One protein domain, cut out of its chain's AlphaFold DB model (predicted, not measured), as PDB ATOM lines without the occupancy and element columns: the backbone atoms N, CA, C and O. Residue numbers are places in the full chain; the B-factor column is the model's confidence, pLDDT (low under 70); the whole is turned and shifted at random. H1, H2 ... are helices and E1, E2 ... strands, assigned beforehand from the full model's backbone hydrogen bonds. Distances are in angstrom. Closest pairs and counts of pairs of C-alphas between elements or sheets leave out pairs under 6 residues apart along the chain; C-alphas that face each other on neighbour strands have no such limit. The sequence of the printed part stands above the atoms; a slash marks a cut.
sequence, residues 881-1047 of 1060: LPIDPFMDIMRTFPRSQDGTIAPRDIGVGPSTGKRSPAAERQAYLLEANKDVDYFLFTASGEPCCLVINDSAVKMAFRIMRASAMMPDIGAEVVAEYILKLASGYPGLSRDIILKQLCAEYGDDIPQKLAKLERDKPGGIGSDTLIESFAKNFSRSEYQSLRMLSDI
ATOM      1  N   LEU A 881      16.298  47.666 123.823       73.62
ATOM      2  CA  LEU A 881      17.606  48.238 123.553       73.62
ATOM      3  C   LEU A 881      17.568  49.732 123.911       73.62
ATOM      4  O   LEU A 881      16.574  50.401 123.606       73.62
ATOM      5  N   PRO A 882      18.587  50.267 124.610       70.19
ATOM      6  CA  PRO A 882      18.556  51.642 125.090       70.19
ATOM      7  C   PRO A 882      18.312  52.642 123.950       70.19
ATOM      8  O   PRO A 882      18.578  52.380 122.774       70.19
ATOM      9  N   ILE A 883      17.797  53.821 124.308       71.56
ATOM     10  CA  ILE A 883      17.914  54.990 123.435       71.56
ATOM     11  C   ILE A 883      19.368  55.439 123.546       71.56
ATOM     12  O   ILE A 883      19.718  56.224 124.426       71.56
ATOM     13  N   ASP A 884      20.208  54.855 122.705       76.12
ATOM     14  CA  ASP A 884      21.553  55.324 122.422       76.12
ATOM     15  C   ASP A 884      21.657  55.613 120.908       76.12
ATOM     16  O   ASP A 884      20.901  55.024 120.122       76.12
ATOM     17  N   PRO A 885      22.567  56.505 120.480       74.50
ATOM     18  CA  PRO A 885      22.698  56.878 119.075       74.50
ATOM     19  C   PRO A 885      22.987  55.694 118.129       74.50
ATOM     20  O   PRO A 885      22.482  55.680 117.005       74.50
ATOM     21  N   PHE A 886      23.728  54.668 118.572       75.62
ATOM     22  CA  PHE A 886      23.956  53.438 117.802       75.62
ATOM     23  C   PHE A 886      22.636  52.702 117.537       75.62
ATOM     24  O   PHE A 886      22.341  52.314 116.402       75.62
ATOM     25  N   MET A 887      21.797  52.542 118.562       79.44
ATOM     26  CA  MET A 887      20.507  51.882 118.395       79.44
ATOM     27  C   MET A 887      19.506  52.690 117.561       79.44
ATOM     28  O   MET A 887      18.693  52.088 116.857       79.44
ATOM     29  N   ASP A 888      19.571  54.023 117.566       78.88
ATOM     30  CA  ASP A 888      18.761  54.841 116.654       78.88
ATOM     31  C   ASP A 888      19.227  54.718 115.189       78.88
ATOM     32  O   ASP A 888      18.381  54.627 114.298       78.88
ATOM     33  N   ILE A 889      20.529  54.551 114.918       78.25
ATOM     34  CA  ILE A 889      21.014  54.158 113.581       78.25
ATOM     35  C   ILE A 889      20.373  52.829 113.137       78.25
ATOM     36  O   ILE A 889      19.776  52.775 112.058       78.25
ATOM     37  N   MET A 890      20.384  51.793 113.985       79.19
ATOM     38  CA  MET A 890      19.755  50.487 113.698       79.19
ATOM     39  C   MET A 890      18.230  50.573 113.457       79.19
ATOM     40  O   MET A 890      17.652  49.713 112.781       79.19
ATOM     41  N   ARG A 891      17.553  51.603 113.992       81.12
ATOM     42  CA  ARG A 891      16.134  51.902 113.711       81.12
ATOM     43  C   ARG A 891      15.935  52.552 112.335       81.12
ATOM     44  O   ARG A 891      14.897  52.324 111.722       81.12
ATOM     45  N   THR A 892      16.911  53.319 111.838       81.88
ATOM     46  CA  THR A 892      16.824  54.056 110.555       81.88
ATOM     47  C   THR A 892      17.099  53.215 109.307       81.88
ATOM     48  O   THR A 892      16.803  53.665 108.200       81.88
ATOM     49  N   PHE A 893      17.656  52.008 109.448       83.50
ATOM     50  CA  PHE A 893      18.000  51.169 108.299       83.50
ATOM     51  C   PHE A 893      16.767  50.775 107.465       83.50
ATOM     52  O   PHE A 893      15.774  50.303 108.035       83.50
ATOM     53  N   PRO A 894      16.821  50.904 106.122       83.19
ATOM     54  CA  PRO A 894      15.770  50.414 105.240       83.19
ATOM     55  C   PRO A 894      15.550  48.916 105.439       83.19
ATOM     56  O   PRO A 894      16.502  48.136 105.483       83.19
ATOM     57  N   ARG A 895      14.281  48.514 105.531       80.81
ATOM     58  CA  ARG A 895      13.879  47.109 105.638       80.81
ATOM     59  C   ARG A 895      13.163  46.669 104.369       80.81
ATOM     60  O   ARG A 895      12.369  47.427 103.811       80.81
ATOM     61  N   SER A 896      13.437  45.441 103.944       79.25
ATOM     62  CA  SER A 896      12.658  44.725 102.930       79.25
ATOM     63  C   SER A 896      11.209  44.515 103.410       79.25
ATOM     64  O   SER A 896      10.896  44.700 104.590       79.25
ATOM     65  N   GLN A 897      10.309  44.108 102.510       78.38
ATOM     66  CA  GLN A 897       8.908  43.805 102.847       78.38
ATOM     67  C   GLN A 897       8.774  42.623 103.826       78.38
ATOM     68  O   GLN A 897       7.836  42.586 104.617       78.38
ATOM     69  N   ASP A 898       9.742  41.702 103.822       77.50
ATOM     70  CA  ASP A 898       9.900  40.617 104.808       77.50
ATOM     71  C   ASP A 898      10.467  41.092 106.173       77.50
ATOM     72  O   ASP A 898      10.417  40.370 107.169       77.50
ATOM     73  N   GLY A 899      10.968  42.330 106.257       74.06
ATOM     74  CA  GLY A 899      11.569  42.923 107.453       74.06
ATOM     75  C   GLY A 899      13.083  42.716 107.620       74.06
ATOM     76  O   GLY A 899      13.629  43.217 108.611       74.06
ATOM     77  N   THR A 900      13.750  42.025 106.688       76.88
ATOM     78  CA  THR A 900      15.217  41.881 106.615       76.88
ATOM     79  C   THR A 900      15.903  43.191 106.217       76.88
ATOM     80  O   THR A 900      15.266  44.128 105.728       76.88
ATOM     81  N   ILE A 901      17.218  43.270 106.440       80.25
ATOM     82  CA  ILE A 901      18.060  44.425 106.105       80.25
ATOM     83  C   ILE A 901      19.185  43.924 105.200       80.25
ATOM     84  O   ILE A 901      20.104  43.248 105.660       80.25
ATOM     85  N   ALA A 902      19.120  44.239 103.906       87.44
ATOM     86  CA  ALA A 902      20.192  43.901 102.976       87.44
ATOM     87  C   ALA A 902      21.422  44.794 103.250       87.44
ATOM     88  O   ALA A 902      21.256  46.013 103.341       87.44
ATOM     89  N   PRO A 903      22.662  44.262 103.313       86.56
ATOM     90  CA  PRO A 903      23.840  45.071 103.642       86.56
ATOM     91  C   PRO A 903      24.046  46.284 102.719       86.56
ATOM     92  O   PRO A 903      24.452  47.349 103.181       86.56
ATOM     93  N   ARG A 904      23.689  46.167 101.430       90.69
ATOM     94  CA  ARG A 904      23.755  47.271 100.449       90.69
ATOM     95  C   ARG A 904      22.923  48.501 100.846       90.69
ATOM     96  O   ARG A 904      23.256  49.617 100.461       90.69
ATOM     97  N   ASP A 905      21.844  48.297 101.599       89.56
ATOM     98  CA  ASP A 905      20.896  49.342 101.987       89.56
ATOM     99  C   ASP A 905      21.254  49.983 103.344       89.56
ATOM    100  O   ASP A 905      20.689  51.012 103.715       89.56
ATOM    101  N   ILE A 906      22.280  49.458 104.030       88.62
ATOM    102  CA  ILE A 906      22.937  50.116 105.167       88.62
ATOM    103  C   ILE A 906      23.807  51.268 104.632       88.62
ATOM    104  O   ILE A 906      24.968  51.095 104.244       88.62
ATOM    105  N   GLY A 907      23.195  52.451 104.566       88.00
ATOM    106  CA  GLY A 907      23.824  53.700 104.132       88.00
ATOM    107  C   GLY A 907      24.749  54.330 105.180       88.00
ATOM    108  O   GLY A 907      25.263  53.669 106.083       88.00
ATOM    109  N   VAL A 908      24.970  55.638 105.057       87.88
ATOM    110  CA  VAL A 908      25.901  56.416 105.904       87.88
ATOM    111  C   VAL A 908      25.279  56.824 107.254       87.88
ATOM    112  O   VAL A 908      25.959  57.366 108.121       87.88
ATOM    113  N   GLY A 909      23.980  56.560 107.438       81.44
ATOM    114  CA  GLY A 909      23.184  57.019 108.578       81.44
ATOM    115  C   GLY A 909      22.824  58.514 108.500       81.44
ATOM    116  O   GLY A 909      23.483  59.278 107.783       81.44
ATOM    117  N   PRO A 910      21.777  58.961 109.215       79.44
ATOM    118  CA  PRO A 910      21.489  60.384 109.367       79.44
ATOM    119  C   PRO A 910      22.556  61.051 110.248       79.44
ATOM    120  O   PRO A 910      22.902  60.544 111.311       79.44
ATOM    121  N   SER A 911      23.067  62.207 109.829       79.19
ATOM    122  CA  SER A 911      24.032  62.978 110.618       79.19
ATOM    123  C   SER A 911      23.331  63.743 111.746       79.19
ATOM    124  O   SER A 911      22.577  64.680 111.485       79.19
ATOM    125  N   THR A 912      23.601  63.372 112.998       76.31
ATOM    126  CA  THR A 912      23.088  64.060 114.201       76.31
ATOM    127  C   THR A 912      23.819  65.374 114.509       76.31
ATOM    128  O   THR A 912      23.284  66.220 115.221       76.31
ATOM    129  N   GLY A 913      25.012  65.568 113.941       83.62
ATOM    130  CA  GLY A 913      25.793  66.804 113.993       83.62
ATOM    131  C   GLY A 913      26.376  67.166 112.624       83.62
ATOM    132  O   GLY A 913      26.169  66.458 111.638       83.62
ATOM    133  N   LYS A 914      27.122  68.274 112.551       89.44
ATOM    134  CA  LYS A 914      27.805  68.683 111.316       89.44
ATOM    135  C   LYS A 914      29.006  67.763 111.051       89.44
ATOM    136  O   LYS A 914      29.932  67.727 111.857       89.44
ATOM    137  N   ARG A 915      28.997  67.059 109.915       92.06
ATOM    138  CA  ARG A 915      30.132  66.261 109.419       92.06
ATOM    139  C   ARG A 915      31.315  67.170 109.040       92.06
ATOM    140  O   ARG A 915      31.134  68.350 108.739       92.06
ATOM    141  N   SER A 916      32.533  66.631 109.035       94.88
ATOM    142  CA  SER A 916      33.669  67.328 108.418       94.88
ATOM    143  C   SER A 916      33.512  67.358 106.886       94.88
ATOM    144  O   SER A 916      32.837  66.485 106.337       94.88
ATOM    145  N   PRO A 917      34.176  68.271 106.152       96.88
ATOM    146  CA  PRO A 917      34.137  68.266 104.685       96.88
ATOM    147  C   PRO A 917      34.640  66.955 104.051       96.88
ATOM    148  O   PRO A 917      34.214  66.595 102.954       96.88
ATOM    149  N   ALA A 918      35.524  66.216 104.735       96.12
ATOM    150  CA  ALA A 918      35.953  64.891 104.294       96.12
ATOM    151  C   ALA A 918      34.848  63.845 104.514       96.12
ATOM    152  O   ALA A 918      34.531  63.103 103.589       96.12
ATOM    153  N   ALA A 919      34.193  63.844 105.680       95.00
ATOM    154  CA  ALA A 919      33.073  62.946 105.966       95.00
ATOM    155  C   ALA A 919      31.825  63.259 105.111       95.00
ATOM    156  O   ALA A 919      31.082  62.348 104.749       95.00
ATOM    157  N   GLU A 920      31.603  64.520 104.723       95.44
ATOM    158  CA  GLU A 920      30.586  64.915 103.735       95.44
ATOM    159  C   GLU A 920      30.920  64.372 102.334       95.44
ATOM    160  O   GLU A 920      30.060  63.760 101.696       95.44
ATOM    161  N   ARG A 921      32.178  64.503 101.875       96.50
ATOM    162  CA  ARG A 921      32.654  63.897 100.614       96.50
ATOM    163  C   ARG A 921      32.499  62.373 100.631       96.50
ATOM    164  O   ARG A 921      32.050  61.796  99.642       96.50
ATOM    165  N   GLN A 922      32.842  61.738 101.749       96.50
ATOM    166  CA  GLN A 922      32.738  60.293 101.931       96.50
ATOM    167  C   GLN A 922      31.282  59.821 101.904       96.50
ATOM    168  O   GLN A 922      30.961  58.839 101.234       96.50
ATOM    169  N   ALA A 923      30.385  60.555 102.570       95.06
ATOM    170  CA  ALA A 923      28.958  60.272 102.547       95.06
ATOM    171  C   ALA A 923      28.384  60.356 101.125       95.06
ATOM    172  O   ALA A 923      27.742  59.414 100.664       95.06
ATOM    173  N   TYR A 924      28.691  61.439 100.404       96.19
ATOM    174  CA  TYR A 924      28.238  61.665  99.031       96.19
ATOM    175  C   TYR A 924      28.645  60.531  98.073       96.19
ATOM    176  O   TYR A 924      27.821  60.055  97.291       96.19
ATOM    177  N   LEU A 925      29.892  60.052  98.151       96.69
ATOM    178  CA  LEU A 925      30.372  58.961  97.293       96.69
ATOM    179  C   LEU A 925      29.701  57.614  97.614       96.69
ATOM    180  O   LEU A 925      29.383  56.859  96.695       96.69
ATOM    181  N   LEU A 926      29.442  57.326  98.893       95.94
ATOM    182  CA  LEU A 926      28.746  56.108  99.335       95.94
ATOM    183  C   LEU A 926      27.240  56.130  99.024       95.94
ATOM    184  O   LEU A 926      26.642  55.085  98.779       95.94
ATOM    185  N   GLU A 927      26.620  57.311  99.003       94.00
ATOM    186  CA  GLU A 927      25.235  57.489  98.553       94.00
ATOM    187  C   GLU A 927      25.116  57.369  97.024       94.00
ATOM    188  O   GLU A 927      24.147  56.790  96.530       94.00
ATOM    189  N   ALA A 928      26.125  57.835  96.278       95.75
ATOM    190  CA  ALA A 928      26.210  57.687  94.825       95.75
ATOM    191  C   ALA A 928      26.534  56.249  94.365       95.75
ATOM    192  O   ALA A 928      26.100  55.846  93.285       95.75
ATOM    193  N   ASN A 929      27.274  55.465  95.160       96.94
ATOM    194  CA  ASN A 929      27.604  54.070  94.858       96.94
ATOM    195  C   ASN A 929      27.453  53.166  96.094       96.94
ATOM    196  O   ASN A 929      28.397  52.942  96.853       96.94
ATOM    197  N   LYS A 930      26.249  52.602  96.251       94.62
ATOM    198  CA  LYS A 930      25.867  51.752  97.390       94.62
ATOM    199  C   LYS A 930      26.611  50.418  97.488       94.62
ATOM    200  O   LYS A 930      26.584  49.814  98.565       94.62
ATOM    201  N   ASP A 931      27.231  49.939  96.412       95.56
ATOM    202  CA  ASP A 931      27.938  48.650  96.397       95.56
ATOM    203  C   ASP A 931      29.367  48.759  96.959       95.56
ATOM    204  O   ASP A 931      29.944  47.754  97.377       95.56
ATOM    205  N   VAL A 932      29.903  49.982  97.057       96.88
ATOM    206  CA  VAL A 932      31.167  50.291  97.743       96.88
ATOM    207  C   VAL A 932      30.931  50.431  99.248       96.88
ATOM    208  O   VAL A 932      29.934  50.997  99.697       96.88
ATOM    209  N   ASP A 933      31.852  49.899 100.053       97.06
ATOM    210  CA  ASP A 933      31.763  49.942 101.516       97.06
ATOM    211  C   ASP A 933      32.482  51.161 102.102       97.06
ATOM    212  O   ASP A 933      31.998  51.765 103.064       97.06
ATOM    213  N   TYR A 934      33.607  51.556 101.505       97.88
ATOM    214  CA  TYR A 934      34.377  52.741 101.880       97.88
ATOM    215  C   TYR A 934      35.219  53.227 100.689       97.88
ATOM    216  O   TYR A 934      35.655  52.413  99.876       97.88
ATOM    217  N   PHE A 935      35.478  54.531 100.586       98.00
ATOM    218  CA  PHE A 935      36.428  55.086  99.615       98.00
ATOM    219  C   PHE A 935      37.697  55.547 100.339       98.00
ATOM    220  O   PHE A 935      37.619  56.294 101.310       98.00
ATOM    221  N   LEU A 936      38.868  55.134  99.870       98.00
ATOM    222  CA  LEU A 936      40.149  55.716 100.280       98.00
ATOM    223  C   LEU A 936      40.665  56.673  99.206       98.00
ATOM    224  O   LEU A 936      40.312  56.530  98.038       98.00
ATOM    225  N   PHE A 937      41.527  57.617  99.578       97.50
ATOM    226  CA  PHE A 937      42.209  58.497  98.628       97.50
ATOM    227  C   PHE A 937      43.722  58.295  98.674       97.50
ATOM    228  O   PHE A 937      44.336  58.303  99.739       97.50
ATOM    229  N   THR A 938      44.331  58.138  97.501       97.12
ATOM    230  CA  THR A 938      45.791  58.120  97.336       97.12
ATOM    231  C   THR A 938      46.402  59.500  97.621       97.12
ATOM    232  O   THR A 938      45.701  60.509  97.721       97.12
ATOM    233  N   ALA A 939      47.736  59.592  97.659       94.94
ATOM    234  CA  ALA A 939      48.436  60.881  97.732       94.94
ATOM    235  C   ALA A 939      48.149  61.827  96.540       94.94
ATOM    236  O   ALA A 939      48.279  63.041  96.686       94.94
ATOM    237  N   SER A 940      47.729  61.295  95.384       95.88
ATOM    238  CA  SER A 940      47.237  62.048  94.215       95.88
ATOM    239  C   SER A 940      45.773  62.504  94.345       95.88
ATOM    240  O   SER A 940      45.296  63.270  93.510       95.88
ATOM    241  N   GLY A 941      45.049  62.068  95.384       95.25
ATOM    242  CA  GLY A 941      43.629  62.368  95.603       95.25
ATOM    243  C   GLY A 941      42.657  61.470  94.826       95.25
ATOM    244  O   GLY A 941      41.447  61.722  94.853       95.25
ATOM    245  N   GLU A 942      43.168  60.436  94.154       96.00
ATOM    246  CA  GLU A 942      42.392  59.488  93.349       96.00
ATOM    247  C   GLU A 942      41.622  58.509  94.257       96.00
ATOM    248  O   GLU A 942      42.185  58.022  95.244       96.00
ATOM    249  N   PRO A 943      40.337  58.220  93.968       97.06
ATOM    250  CA  PRO A 943      39.517  57.336  94.790       97.06
ATOM    251  C   PRO A 943      39.848  55.854  94.565       97.06
ATOM    252  O   PRO A 943      39.799  55.351  93.444       97.06
ATOM    253  N   CYS A 944      40.085  55.131  95.655       97.25
ATOM    254  CA  CYS A 944      40.189  53.680  95.710       97.25
ATOM    255  C   CYS A 944      38.955  53.104  96.421       97.25
ATOM    256  O   CYS A 944      38.686  53.430  97.578       97.25
ATOM    257  N   CYS A 945      38.190  52.253  95.735       97.19
ATOM    258  CA  CYS A 945      36.991  51.627  96.291       97.19
ATOM    259  C   CYS A 945      37.353  50.392  97.130       97.19
ATOM    260  O   CYS A 945      37.894  49.423  96.594       97.19
ATOM    261  N   LEU A 946      36.981  50.379  98.411       97.31
ATOM    262  CA  LEU A 946      36.998  49.176  99.243       97.31
ATOM    263  C   LEU A 946      35.643  48.464  99.160       97.31
ATOM    264  O   LEU A 946      34.592  49.071  99.386       97.31
ATOM    265  N   VAL A 947      35.685  47.165  98.862       96.81
ATOM    266  CA  VAL A 947      34.521  46.271  98.825       96.81
ATOM    267  C   VAL A 947      34.829  45.027  99.654       96.81
ATOM    268  O   VAL A 947      35.835  44.352  99.440       96.81
ATOM    269  N   ILE A 948      33.951  44.728 100.603       96.75
ATOM    270  CA  ILE A 948      34.034  43.605 101.533       96.75
ATOM    271  C   ILE A 948      33.208  42.455 100.955       96.75
ATOM    272  O   ILE A 948      32.021  42.614 100.672       96.75
ATOM    273  N   ASN A 949      33.824  41.291 100.755       94.38
ATOM    274  CA  ASN A 949      33.149  40.165 100.095       94.38
ATOM    275  C   ASN A 949      32.303  39.313 101.054       94.38
ATOM    276  O   ASN A 949      31.297  38.747 100.634       94.38
ATOM    277  N   ASP A 950      32.673  39.247 102.334       93.94
ATOM    278  CA  ASP A 950      31.882  38.565 103.360       93.94
ATOM    279  C   ASP A 950      30.662  39.412 103.769       93.94
ATOM    280  O   ASP A 950      30.790  40.603 104.062       93.94
ATOM    281  N   SER A 951      29.473  38.803 103.789       87.94
ATOM    282  CA  SER A 951      28.204  39.501 104.046       87.94
ATOM    283  C   SER A 951      28.068  39.996 105.493       87.94
ATOM    284  O   SER A 951      27.566  41.100 105.722       87.94
ATOM    285  N   ALA A 952      28.542  39.220 106.470       86.12
ATOM    286  CA  ALA A 952      28.454  39.567 107.883       86.12
ATOM    287  C   ALA A 952      29.516  40.604 108.263       86.12
ATOM    288  O   ALA A 952      29.202  41.568 108.962       86.12
ATOM    289  N   VAL A 953      30.740  40.485 107.734       93.06
ATOM    290  CA  VAL A 953      31.786  41.509 107.894       93.06
ATOM    291  C   VAL A 953      31.373  42.803 107.191       93.06
ATOM    292  O   VAL A 953      31.545  43.876 107.764       93.06
ATOM    293  N   LYS A 954      30.735  42.733 106.012       94.00
ATOM    294  CA  LYS A 954      30.137  43.899 105.337       94.00
ATOM    295  C   LYS A 954      29.040  44.548 106.181       94.00
ATOM    296  O   LYS A 954      29.041  45.770 106.331       94.00
ATOM    297  N   MET A 955      28.117  43.764 106.744       89.94
ATOM    298  CA  MET A 955      27.058  44.288 107.613       89.94
ATOM    299  C   MET A 955      27.652  44.957 108.861       89.94
ATOM    300  O   MET A 955      27.368  46.128 109.111       89.94
ATOM    301  N   ALA A 956      28.530  44.260 109.586       90.38
ATOM    302  CA  ALA A 956      29.223  44.776 110.764       90.38
ATOM    303  C   ALA A 956      30.010  46.060 110.452       90.38
ATOM    304  O   ALA A 956      29.893  47.051 111.173       90.38
ATOM    305  N   PHE A 957      30.751  46.084 109.341       95.19
ATOM    306  CA  PHE A 957      31.505  47.254 108.905       95.19
ATOM    307  C   PHE A 957      30.600  48.447 108.599       95.19
ATOM    308  O   PHE A 957      30.854  49.542 109.090       95.19
ATOM    309  N   ARG A 958      29.524  48.256 107.824       94.31
ATOM    310  CA  ARG A 958      28.602  49.351 107.481       94.31
ATOM    311  C   ARG A 958      27.877  49.909 108.704       94.31
ATOM    312  O   ARG A 958      27.660  51.119 108.750       94.31
ATOM    313  N   ILE A 959      27.559  49.057 109.683       89.38
ATOM    314  CA  ILE A 959      27.026  49.466 110.989       89.38
ATOM    315  C   ILE A 959      28.050  50.344 111.716       89.38
ATOM    316  O   ILE A 959      27.765  51.514 111.955       89.38
ATOM    317  N   MET A 960      29.262  49.836 111.975       91.50
ATOM    318  CA  MET A 960      30.303  50.586 112.698       91.50
ATOM    319  C   MET A 960      30.713  51.880 111.973       91.50
ATOM    320  O   MET A 960      30.924  52.903 112.616       91.50
ATOM    321  N   ARG A 961      30.752  51.878 110.633       94.25
ATOM    322  CA  ARG A 961      30.979  53.064 109.787       94.25
ATOM    323  C   ARG A 961      29.877  54.110 109.957       94.25
ATOM    324  O   ARG A 961      30.183  55.296 110.021       94.25
ATOM    325  N   ALA A 962      28.609  53.699 110.012       90.94
ATOM    326  CA  ALA A 962      27.507  54.617 110.293       90.94
ATOM    327  C   ALA A 962      27.593  55.162 111.730       90.94
ATOM    328  O   ALA A 962      27.323  56.340 111.945       90.94
ATOM    329  N   SER A 963      28.033  54.348 112.697       87.50
ATOM    330  CA  SER A 963      28.265  54.791 114.079       87.50
ATOM    331  C   SER A 963      29.393  55.822 114.188       87.50
ATOM    332  O   SER A 963      29.201  56.852 114.825       87.50
ATOM    333  N   ALA A 964      30.506  55.599 113.485       90.06
ATOM    334  CA  ALA A 964      31.645  56.515 113.406       90.06
ATOM    335  C   ALA A 964      31.306  57.871 112.760       90.06
ATOM    336  O   ALA A 964      32.018  58.847 112.958       90.06
ATOM    337  N   MET A 965      30.203  57.966 112.006       86.69
ATOM    338  CA  MET A 965      29.687  59.237 111.470       86.69
ATOM    339  C   MET A 965      28.941  60.084 112.521       86.69
ATOM    340  O   MET A 965      28.384  61.132 112.179       86.69
ATOM    341  N   MET A 966      28.930  59.649 113.784       81.94
ATOM    342  CA  MET A 966      28.534  60.422 114.962       81.94
ATOM    343  C   MET A 966      29.766  60.697 115.843       81.94
ATOM    344  O   MET A 966      30.722  59.922 115.798       81.94
ATOM    345  N   PRO A 967      29.756  61.756 116.676       76.38
ATOM    346  CA  PRO A 967      30.852  62.023 117.604       76.38
ATOM    347  C   PRO A 967      31.177  60.831 118.520       76.38
ATOM    348  O   PRO A 967      30.278  60.143 119.004       76.38
ATOM    349  N   ASP A 968      32.472  60.638 118.772       76.94
ATOM    350  CA  ASP A 968      33.052  59.816 119.847       76.94
ATOM    351  C   ASP A 968      32.791  58.294 119.852       76.94
ATOM    352  O   ASP A 968      33.193  57.626 120.805       76.94
ATOM    353  N   ILE A 969      32.188  57.701 118.809       79.06
ATOM    354  CA  ILE A 969      31.799  56.273 118.813       79.06
ATOM    355  C   ILE A 969      32.429  55.466 117.662       79.06
ATOM    356  O   ILE A 969      31.974  55.518 116.522       79.06
ATOM    357  N   GLY A 970      33.405  54.605 117.977       84.44
ATOM    358  CA  GLY A 970      33.769  53.438 117.156       84.44
ATOM    359  C   GLY A 970      34.608  53.704 115.901       84.44
ATOM    360  O   GLY A 970      34.852  52.777 115.122       84.44
ATOM    361  N   ALA A 971      35.072  54.932 115.681       93.62
ATOM    362  CA  ALA A 971      35.883  55.285 114.516       93.62
ATOM    363  C   ALA A 971      37.250  54.567 114.503       93.62
ATOM    364  O   ALA A 971      37.748  54.203 113.440       93.62
ATOM    365  N   GLU A 972      37.819  54.257 115.668       94.44
ATOM    366  CA  GLU A 972      39.023  53.430 115.820       94.44
ATOM    367  C   GLU A 972      38.829  51.967 115.389       94.44
ATOM    368  O   GLU A 972      39.752  51.344 114.865       94.44
ATOM    369  N   VAL A 973      37.614  51.432 115.529       93.38
ATOM    370  CA  VAL A 973      37.255  50.075 115.082       93.38
ATOM    371  C   VAL A 973      37.143  50.015 113.555       93.38
ATOM    372  O   VAL A 973      37.572  49.048 112.923       93.38
ATOM    373  N   VAL A 974      36.615  51.083 112.952       96.31
ATOM    374  CA  VAL A 974      36.584  51.286 111.497       96.31
ATOM    375  C   VAL A 974      38.007  51.479 110.954       96.31
ATOM    376  O   VAL A 974      38.372  50.844 109.963       96.31
ATOM    377  N   ALA A 975      38.837  52.274 111.640       96.75
ATOM    378  CA  ALA A 975      40.241  52.506 111.304       96.75
ATOM    379  C   ALA A 975      41.071  51.213 111.294       96.75
ATOM    380  O   ALA A 975      41.783  50.960 110.322       96.75
ATOM    381  N   GLU A 976      40.947  50.373 112.331       96.00
ATOM    382  CA  GLU A 976      41.611  49.066 112.406       96.00
ATOM    383  C   GLU A 976      41.301  48.206 111.170       96.00
ATOM    384  O   GLU A 976      42.214  47.690 110.516       96.00
ATOM    385  N   TYR A 977      40.017  48.053 110.834       96.62
ATOM    386  CA  TYR A 977      39.612  47.175 109.739       96.62
ATOM    387  C   TYR A 977      40.039  47.707 108.367       96.62
ATOM    388  O   TYR A 977      40.539  46.939 107.543       96.62
ATOM    389  N   ILE A 978      39.918  49.019 108.139       97.44
ATOM    390  CA  ILE A 978      40.413  49.666 106.917       97.44
ATOM    391  C   ILE A 978      41.924  49.463 106.786       97.44
ATOM    392  O   ILE A 978      42.388  49.099 105.710       97.44
ATOM    393  N   LEU A 979      42.694  49.641 107.862       96.19
ATOM    394  CA  LEU A 979      44.146  49.457 107.831       96.19
ATOM    395  C   LEU A 979      44.549  48.004 107.560       96.19
ATOM    396  O   LEU A 979      45.465  47.786 106.769       96.19
ATOM    397  N   LYS A 980      43.850  47.011 108.130       94.94
ATOM    398  CA  LYS A 980      44.068  45.594 107.788       94.94
ATOM    399  C   LYS A 980      43.782  45.340 106.305       94.94
ATOM    400  O   LYS A 980      44.651  44.823 105.603       94.94
ATOM    401  N   LEU A 981      42.606  45.747 105.822       95.06
ATOM    402  CA  LEU A 981      42.130  45.486 104.459       95.06
ATOM    403  C   LEU A 981      42.953  46.211 103.378       95.06
ATOM    404  O   LEU A 981      43.235  45.635 102.330       95.06
ATOM    405  N   ALA A 982      43.359  47.457 103.630       95.06
ATOM    406  CA  ALA A 982      44.068  48.299 102.667       95.06
ATOM    407  C   ALA A 982      45.605  48.164 102.718       95.06
ATOM    408  O   ALA A 982      46.279  48.687 101.834       95.06
ATOM    409  N   SER A 983      46.168  47.447 103.700       88.44
ATOM    410  CA  SER A 983      47.622  47.325 103.941       88.44
ATOM    411  C   SER A 983      48.476  46.890 102.735       88.44
ATOM    412  O   SER A 983      49.671  47.182 102.705       88.44
ATOM    413  N   GLY A 984      47.887  46.203 101.751       87.56
ATOM    414  CA  GLY A 984      48.555  45.762 100.520       87.56
ATOM    415  C   GLY A 984      48.275  46.600  99.265       87.56
ATOM    416  O   GLY A 984      48.738  46.223  98.189       87.56
ATOM    417  N   TYR A 985      47.503  47.690  99.346       94.69
ATOM    418  CA  TYR A 985      47.080  48.449  98.163       94.69
ATOM    419  C   TYR A 985      48.148  49.460  97.696       94.69
ATOM    420  O   TYR A 985      48.577  50.314  98.478       94.69
ATOM    421  N   PRO A 986      48.554  49.446  96.408       94.12
ATOM    422  CA  PRO A 986      49.482  50.437  95.865       94.12
ATOM    423  C   PRO A 986      48.975  51.876  96.045       94.12
ATOM    424  O   PRO A 986      47.838  52.193  95.705       94.12
ATOM    425  N   GLY A 987      49.836  52.760  96.558       94.38
ATOM    426  CA  GLY A 987      49.518  54.179  96.769       94.38
ATOM    427  C   GLY A 987      48.797  54.516  98.084       94.38
ATOM    428  O   GLY A 987      48.525  55.694  98.320       94.38
ATOM    429  N   LEU A 988      48.525  53.527  98.946       97.19
ATOM    430  CA  LEU A 988      47.862  53.703 100.242       97.19
ATOM    431  C   LEU A 988      48.765  53.223 101.392       97.19
ATOM    432  O   LEU A 988      48.816  52.040 101.713       97.19
ATOM    433  N   SER A 989      49.490  54.149 102.029       96.50
ATOM    434  CA  SER A 989      50.235  53.864 103.266       96.50
ATOM    435  C   SER A 989      49.348  54.021 104.507       96.50
ATOM    436  O   SER A 989      48.324  54.709 104.465       96.50
ATOM    437  N   ARG A 990      49.779  53.456 105.648       96.44
ATOM    438  CA  ARG A 990      49.123  53.671 106.952       96.44
ATOM    439  C   ARG A 990      48.963  55.159 107.277       96.44
ATOM    440  O   ARG A 990      47.907  55.544 107.763       96.44
ATOM    441  N   ASP A 991      49.947  55.991 106.941       97.19
ATOM    442  CA  ASP A 991      49.900  57.436 107.198       97.19
ATOM    443  C   ASP A 991      48.893  58.163 106.297       97.19
ATOM    444  O   ASP A 991      48.210  59.075 106.753       97.19
ATOM    445  N   ILE A 992      48.755  57.748 105.030       97.44
ATOM    446  CA  ILE A 992      47.743  58.289 104.105       97.44
ATOM    447  C   ILE A 992      46.338  57.934 104.605       97.44
ATOM    448  O   ILE A 992      45.479  58.811 104.707       97.44
ATOM    449  N   ILE A 993      46.130  56.670 104.987       97.69
ATOM    450  CA  ILE A 993      44.862  56.169 105.528       97.69
ATOM    451  C   ILE A 993      44.517  56.888 106.841       97.69
ATOM    452  O   ILE A 993      43.428  57.441 106.967       97.69
ATOM    453  N   LEU A 994      45.449  56.958 107.798       97.25
ATOM    454  CA  LEU A 994      45.234  57.663 109.065       97.25
ATOM    455  C   LEU A 994      44.980  59.158 108.858       97.25
ATOM    456  O   LEU A 994      44.097  59.702 109.512       97.25
ATOM    457  N   LYS A 995      45.671  59.821 107.924       97.69
ATOM    458  CA  LYS A 995      45.430  61.234 107.602       97.69
ATOM    459  C   LYS A 995      44.022  61.474 107.046       97.69
ATOM    460  O   LYS A 995      43.406  62.480 107.398       97.69
ATOM    461  N   GLN A 996      43.497  60.568 106.216       97.81
ATOM    462  CA  GLN A 996      42.097  60.624 105.784       97.81
ATOM    463  C   GLN A 996      41.145  60.422 106.971       97.81
ATOM    464  O   GLN A 996      40.230  61.221 107.157       97.81
ATOM    465  N   LEU A 997      41.384  59.404 107.800       96.94
ATOM    466  CA  LEU A 997      40.542  59.096 108.960       96.94
ATOM    467  C   LEU A 997      40.526  60.235 109.994       96.94
ATOM    468  O   LEU A 997      39.467  60.526 110.541       96.94
ATOM    469  N   CYS A 998      41.648  60.931 110.206       96.94
ATOM    470  CA  CYS A 998      41.694  62.132 111.049       96.94
ATOM    471  C   CYS A 998      40.828  63.255 110.465       96.94
ATOM    472  O   CYS A 998      40.037  63.870 111.177       96.94
ATOM    473  N   ALA A 999      40.912  63.482 109.150       96.94
ATOM    474  CA  ALA A 999      40.100  64.487 108.474       96.94
ATOM    475  C   ALA A 999      38.595  64.149 108.478       96.94
ATOM    476  O   ALA A 999      37.777  65.067 108.454       96.94
ATOM    477  N   GLU A1000      38.211  62.868 108.497       95.62
ATOM    478  CA  GLU A1000      36.811  62.421 108.590       95.62
ATOM    479  C   GLU A1000      36.260  62.450 110.025       95.62
ATOM    480  O   GLU A1000      35.147  62.939 110.225       95.62
ATOM    481  N   TYR A1001      37.027  61.965 111.008       94.94
ATOM    482  CA  TYR A1001      36.523  61.601 112.341       94.94
ATOM    483  C   TYR A1001      37.172  62.344 113.525       94.94
ATOM    484  O   TYR A1001      36.644  62.270 114.634       94.94
ATOM    485  N   GLY A1002      38.271  63.077 113.312       95.38
ATOM    486  CA  GLY A1002      38.984  63.859 114.334       95.38
ATOM    487  C   GLY A1002      40.455  63.460 114.514       95.38
ATOM    488  O   GLY A1002      40.846  62.321 114.278       95.38
ATOM    489  N   ASP A1003      41.290  64.396 114.970       96.19
ATOM    490  CA  ASP A1003      42.751  64.215 115.070       96.19
ATOM    491  C   ASP A1003      43.216  63.236 116.176       96.19
ATOM    492  O   ASP A1003      44.418  63.025 116.345       96.19
ATOM    493  N   ASP A1004      42.295  62.632 116.939       96.00
ATOM    494  CA  ASP A1004      42.596  61.692 118.030       96.00
ATOM    495  C   ASP A1004      42.477  60.201 117.643       96.00
ATOM    496  O   ASP A1004      42.762  59.312 118.454       96.00
ATOM    497  N   ILE A1005      42.110  59.910 116.388       96.12
ATOM    498  CA  ILE A1005      42.029  58.544 115.846       96.12
ATOM    499  C   ILE A1005      43.342  57.752 115.991       96.12
ATOM    500  O   ILE A1005      43.259  56.587 116.389       96.12
ATOM    501  N   PRO A1006      44.550  58.307 115.747       96.88
ATOM    502  CA  PRO A1006      45.799  57.569 115.948       96.88
ATOM    503  C   PRO A1006      45.995  57.111 117.402       96.88
ATOM    504  O   PRO A1006      46.480  56.008 117.637       96.88
ATOM    505  N   GLN A1007      45.579  57.922 118.377       96.06
ATOM    506  CA  GLN A1007      45.677  57.650 119.809       96.06
ATOM    507  C   GLN A1007      44.631  56.612 120.243       96.06
ATOM    508  O   GLN A1007      44.970  55.678 120.975       96.06
ATOM    509  N   LYS A1008      43.384  56.733 119.761       94.25
ATOM    510  CA  LYS A1008      42.315  55.741 119.979       94.25
ATOM    511  C   LYS A1008      42.692  54.377 119.382       94.25
ATOM    512  O   LYS A1008      42.607  53.363 120.073       94.25
ATOM    513  N   LEU A1009      43.204  54.350 118.148       94.62
ATOM    514  CA  LEU A1009      43.686  53.135 117.486       94.62
ATOM    515  C   LEU A1009      44.893  52.525 118.212       94.62
ATOM    516  O   LEU A1009      44.868  51.343 118.531       94.62
ATOM    517  N   ALA A1010      45.911  53.320 118.555       93.62
ATOM    518  CA  ALA A1010      47.079  52.832 119.292       93.62
ATOM    519  C   ALA A1010      46.748  52.393 120.733       93.62
ATOM    520  O   ALA A1010      47.575  51.765 121.394       93.62
ATOM    521  N   LYS A1011      45.559  52.720 121.258       92.69
ATOM    522  CA  LYS A1011      45.001  52.072 122.450       92.69
ATOM    523  C   LYS A1011      44.380  50.716 122.087       92.69
ATOM    524  O   LYS A1011      44.806  49.714 122.648       92.69
ATOM    525  N   LEU A1012      43.470  50.664 121.111       89.00
ATOM    526  CA  LEU A1012      42.830  49.421 120.647       89.00
ATOM    527  C   LEU A1012      43.850  48.335 120.235       89.00
ATOM    528  O   LEU A1012      43.663  47.165 120.554       89.00
ATOM    529  N   GLU A1013      44.946  48.721 119.580       90.00
ATOM    530  CA  GLU A1013      46.042  47.826 119.174       90.00
ATOM    531  C   GLU A1013      46.870  47.296 120.364       90.00
ATOM    532  O   GLU A1013      47.452  46.218 120.256       90.00
ATOM    533  N   ARG A1014      46.918  48.016 121.497       89.88
ATOM    534  CA  ARG A1014      47.585  47.572 122.742       89.88
ATOM    535  C   ARG A1014      46.677  46.732 123.633       89.88
ATOM    536  O   ARG A1014      47.149  45.780 124.242       89.88
ATOM    537  N   ASP A1015      45.389  47.058 123.683       83.25
ATOM    538  CA  ASP A1015      44.393  46.373 124.518       83.25
ATOM    539  C   ASP A1015      44.030  44.965 123.975       83.25
ATOM    540  O   ASP A1015      43.209  44.257 124.564       83.25
ATOM    541  N   LYS A1016      44.620  44.536 122.845       82.19
ATOM    542  CA  LYS A1016      44.311  43.275 122.156       82.19
ATOM    543  C   LYS A1016      45.253  42.108 122.496       82.19
ATOM    544  O   LYS A1016      46.414  42.117 122.073       82.19
ATOM    545  N   PRO A1017      44.753  41.017 123.111       67.19
ATOM    546  CA  PRO A1017      45.513  39.778 123.230       67.19
ATOM    547  C   PRO A1017      45.633  39.088 121.859       67.19
ATOM    548  O   PRO A1017      44.631  38.701 121.261       67.19
ATOM    549  N   GLY A1018      46.866  38.926 121.365       72.31
ATOM    550  CA  GLY A1018      47.178  38.171 120.138       72.31
ATOM    551  C   GLY A1018      48.043  38.903 119.103       72.31
ATOM    552  O   GLY A1018      48.589  38.259 118.213       72.31
ATOM    553  N   GLY A1019      48.213  40.224 119.221       73.00
ATOM    554  CA  GLY A1019      49.114  41.002 118.361       73.00
ATOM    555  C   GLY A1019      48.689  41.123 116.886       73.00
ATOM    556  O   GLY A1019      47.539  40.865 116.505       73.00
ATOM    557  N   ILE A1020      49.637  41.568 116.051       60.09
ATOM    558  CA  ILE A1020      49.428  41.874 114.625       60.09
ATOM    559  C   ILE A1020      49.215  40.572 113.839       60.09
ATOM    560  O   ILE A1020      50.152  39.812 113.609       60.09
ATOM    561  N   GLY A1021      47.974  40.339 113.406       71.56
ATOM    562  CA  GLY A1021      47.552  39.131 112.684       71.56
ATOM    563  C   GLY A1021      46.239  38.531 113.197       71.56
ATOM    564  O   GLY A1021      45.613  37.743 112.491       71.56
ATOM    565  N   SER A1022      45.799  38.943 114.389       82.75
ATOM    566  CA  SER A1022      44.507  38.573 114.975       82.75
ATOM    567  C   SER A1022      43.290  39.057 114.158       82.75
ATOM    568  O   SER A1022      43.390  39.834 113.196       82.75
ATOM    569  N   ASP A1023      42.102  38.578 114.538       88.00
ATOM    570  CA  ASP A1023      40.845  39.141 114.051       88.00
ATOM    571  C   ASP A1023      40.694  40.602 114.505       88.00
ATOM    572  O   ASP A1023      40.961  40.981 115.651       88.00
ATOM    573  N   THR A1024      40.205  41.439 113.598       91.25
ATOM    574  CA  THR A1024      39.716  42.777 113.935       91.25
ATOM    575  C   THR A1024      38.479  42.680 114.821       91.25
ATOM    576  O   THR A1024      37.829  41.629 114.899       91.25
ATOM    577  N   LEU A1025      38.105  43.775 115.487       86.19
ATOM    578  CA  LEU A1025      36.859  43.769 116.254       86.19
ATOM    579  C   LEU A1025      35.635  43.593 115.330       86.19
ATOM    580  O   LEU A1025      34.670  42.946 115.726       86.19
ATOM    581  N   ILE A1026      35.709  44.066 114.078       91.88
ATOM    582  CA  ILE A1026      34.650  43.901 113.067       91.88
ATOM    583  C   ILE A1026      34.549  42.448 112.583       91.88
ATOM    584  O   ILE A1026      33.447  41.908 112.535       91.88
ATOM    585  N   GLU A1027      35.669  41.776 112.294       92.88
ATOM    586  CA  GLU A1027      35.667  40.338 111.964       92.88
ATOM    587  C   GLU A1027      35.199  39.486 113.151       92.88
ATOM    588  O   GLU A1027      34.444  38.536 112.962       92.88
ATOM    589  N   SER A1028      35.586  39.847 114.380       83.62
ATOM    590  CA  SER A1028      35.115  39.178 115.602       83.62
ATOM    591  C   SER A1028      33.598  39.315 115.768       83.62
ATOM    592  O   SER A1028      32.899  38.327 115.983       83.62
ATOM    593  N   PHE A1029      33.078  40.537 115.628       81.06
ATOM    594  CA  PHE A1029      31.648  40.841 115.701       81.06
ATOM    595  C   PHE A1029      30.867  40.100 114.608       81.06
ATOM    596  O   PHE A1029      29.849  39.478 114.901       81.06
ATOM    597  N   ALA A1030      31.376  40.089 113.374       86.12
ATOM    598  CA  ALA A1030      30.782  39.374 112.248       86.12
ATOM    599  C   ALA A1030      30.745  37.854 112.454       86.12
ATOM    600  O   ALA A1030      29.691  37.250 112.272       86.12
ATOM    601  N   LYS A1031      31.850  37.234 112.898       83.75
ATOM    602  CA  LYS A1031      31.889  35.795 113.222       83.75
ATOM    603  C   LYS A1031      30.879  35.437 114.310       83.75
ATOM    604  O   LYS A1031      30.202  34.419 114.191       83.75
ATOM    605  N   ASN A1032      30.741  36.281 115.333       72.44
ATOM    606  CA  ASN A1032      29.747  36.082 116.385       72.44
ATOM    607  C   ASN A1032      28.314  36.234 115.844       72.44
ATOM    608  O   ASN A1032      27.467  35.417 116.181       72.44
ATOM    609  N   PHE A1033      28.054  37.204 114.957       71.56
ATOM    610  CA  PHE A1033      26.756  37.362 114.287       71.56
ATOM    611  C   PHE A1033      26.402  36.162 113.397       71.56
ATOM    612  O   PHE A1033      25.327  35.602 113.561       71.56
ATOM    613  N   SER A1034      27.297  35.695 112.521       74.38
ATOM    614  CA  SER A1034      27.027  34.518 111.675       74.38
ATOM    615  C   SER A1034      26.849  33.224 112.473       74.38
ATOM    616  O   SER A1034      26.100  32.346 112.057       74.38
ATOM    617  N   ARG A1035      27.507  33.097 113.633       66.38
ATOM    618  CA  ARG A1035      27.241  32.011 114.590       66.38
ATOM    619  C   ARG A1035      25.865  32.165 115.244       66.38
ATOM    620  O   ARG A1035      25.173  31.172 115.448       66.38
ATOM    621  N   SER A1036      25.449  33.396 115.543       53.91
ATOM    622  CA  SER A1036      24.242  33.678 116.318       53.91
ATOM    623  C   SER A1036      22.995  34.054 115.508       53.91
ATOM    624  O   SER A1036      21.940  34.251 116.112       53.91
ATOM    625  N   GLU A1037      23.024  34.069 114.171       49.56
ATOM    626  CA  GLU A1037      21.822  34.279 113.338       49.56
ATOM    627  C   GLU A1037      20.719  33.228 113.600       49.56
ATOM    628  O   GLU A1037      19.540  33.518 113.405       49.56
ATOM    629  N   TYR A1038      21.070  32.060 114.157       46.41
ATOM    630  CA  TYR A1038      20.122  31.041 114.639       46.41
ATOM    631  C   TYR A1038      19.637  31.216 116.100       46.41
ATOM    632  O   TYR A1038      18.702  30.526 116.507       46.41
ATOM    633  N   GLN A1039      20.245  32.107 116.902       42.50
ATOM    634  CA  GLN A1039      19.991  32.218 118.354       42.50
ATOM    635  C   GLN A1039      19.848  33.657 118.901       42.50
ATOM    636  O   GLN A1039      18.930  33.915 119.672       42.50
ATOM    637  N   SER A1040      20.678  34.638 118.526       41.44
ATOM    638  CA  SER A1040      20.585  36.004 119.088       41.44
ATOM    639  C   SER A1040      19.315  36.746 118.669       41.44
ATOM    640  O   SER A1040      18.736  37.470 119.479       41.44
ATOM    641  N   LEU A1041      18.821  36.533 117.443       44.78
ATOM    642  CA  LEU A1041      17.498  37.031 117.040       44.78
ATOM    643  C   LEU A1041      16.368  36.368 117.846       44.78
ATOM    644  O   LEU A1041      15.341  37.002 118.078       44.78
ATOM    645  N   ARG A1042      16.590  35.138 118.328       42.44
ATOM    646  CA  ARG A1042      15.664  34.395 119.188       42.44
ATOM    647  C   ARG A1042      15.678  34.917 120.630       42.44
ATOM    648  O   ARG A1042      14.627  35.222 121.177       42.44
ATOM    649  N   MET A1043      16.851  35.195 121.207       43.16
ATOM    650  CA  MET A1043      16.942  35.875 122.513       43.16
ATOM    651  C   MET A1043      16.263  37.259 122.527       43.16
ATOM    652  O   MET A1043      15.825  37.720 123.582       43.16
ATOM    653  N   LEU A1044      16.169  37.930 121.371       43.28
ATOM    654  CA  LEU A1044      15.426  39.184 121.214       43.28
ATOM    655  C   LEU A1044      13.924  38.983 120.929       43.28
ATOM    656  O   LEU A1044      13.145  39.879 121.258       43.28
ATOM    657  N   SER A1045      13.491  37.844 120.369       43.12
ATOM    658  CA  SER A1045      12.061  37.504 120.246       43.12
ATOM    659  C   SER A1045      11.452  36.997 121.549       43.12
ATOM    660  O   SER A1045      10.283  37.260 121.820       43.12
ATOM    661  N   ASP A1046      12.251  36.315 122.368       41.03
ATOM    662  CA  ASP A1046      11.786  35.581 123.547       41.03
ATOM    663  C   ASP A1046      11.680  36.482 124.799       41.03
ATOM    664  O   ASP A1046      11.404  36.020 125.908       41.03
ATOM    665  N   ILE A1047      11.835  37.803 124.625       45.94
ATOM    666  CA  ILE A1047      11.517  38.813 125.640       45.94
ATOM    667  C   ILE A1047       9.996  38.772 125.902       45.94
ATOM    668  O   ILE A1047       9.228  39.097 124.993       45.94
TER     669      ILE A1047
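What this domain is: This is residues 881 to 1047 of the 1060 residues of an uncharacterized protein of Rhizopogon vesiculosus (UniProt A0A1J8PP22). Three helices folded back and forth, H3, H4 and H5, make the core, with H7 crossing H3, H6 packed across H4 and H5, and H1 on the later part of H3. H2 and the small strand hairpin of E1 and E2 cover another side, E1 packing on H2 and H5, while H8 lies beyond H7 at the far end of the longest axis. The printed part has 167 residues with eight named helices and two named strands, in the order H1 H2 E1 E2 H3 H4 H5 H6 H7 H8, and its class is mostly helix. It is compact, with a radius of gyration of the C-alphas of 16.0 A, and spans 51 by 38 by 29 A.

How they stand to each other: H1, residues 885 to 892, touches H3, residues 951 to 964, at a steep tilt of 58 degrees; their closest C-alphas, of Phe 886 and Ser 963, are 5.9 A apart. H2, residues 917 to 928, touches H5, residues 990 to 1001, about perpendicular at 88 degrees, closest at the C-alphas of Ala 919 and Glu 1000, 4.6 A. E1, residues 934 to 937, and E2, residues 943 to 946, form an antiparallel hairpin, with N 936 and O 944 within hydrogen-bond range at 2.9 A and N 946 and O 934 at 2.8 A. The closest C-alphas of E1 and H5, of Leu 936 and Ile 993, are 7.1 A apart. The hub is H4, residues 971 to 982, touching four helices. H3 and H4 form a helical hairpin, opposite ways at a steep tilt of 44 degrees, closest at the C-alphas of Ala 964 and Ala 971, 4.6 A. H4 and H5 form another, at a shallow tilt of 33 degrees, only just short of steep, with the C-alphas of Leu 979 and Arg 990 closest at 6.6 A. H6, residues 1005 to 1012, touches H4 about perpendicular at 88 degrees, with the C-alphas of Glu 972 and Leu 1009 closest at 5.0 A. H7, residues 1025 to 1036, touches H3 at a steep tilt of 50 degrees, with the C-alphas of Ala 952 and Ala 1030 closest at 5.0 A. H8, residues 1040 to 1045, is close to but not clearly touching H7. In H1 to H8 every O i to N i+4 pair is within hydrogen-bond range.

Where its parts are: H1 begins at C-alpha 885, (22.698, 56.878, 119.075). From first to last C-alpha, H2 measures 16.5 A, H3 19.7 A, H4 16.0 A, H5 15.8 A and H7 16.2 A. H3 begins at C-alpha 951, (28.204, 39.501, 104.046), and H8 ends at C-alpha 1045, (12.061, 37.504, 120.246).

The domain as a whole: The two C-alphas farthest apart, of Ser 940 and Asp 1046, are 53.1 A apart. The printed part has no cut. The links H1 to H2, 24 residues, and H6 to H7, 12 residues, are long. The mean pLDDT of the printed part is 85.9; residues 1017, 1020 and 1035 to 1047 are under 70.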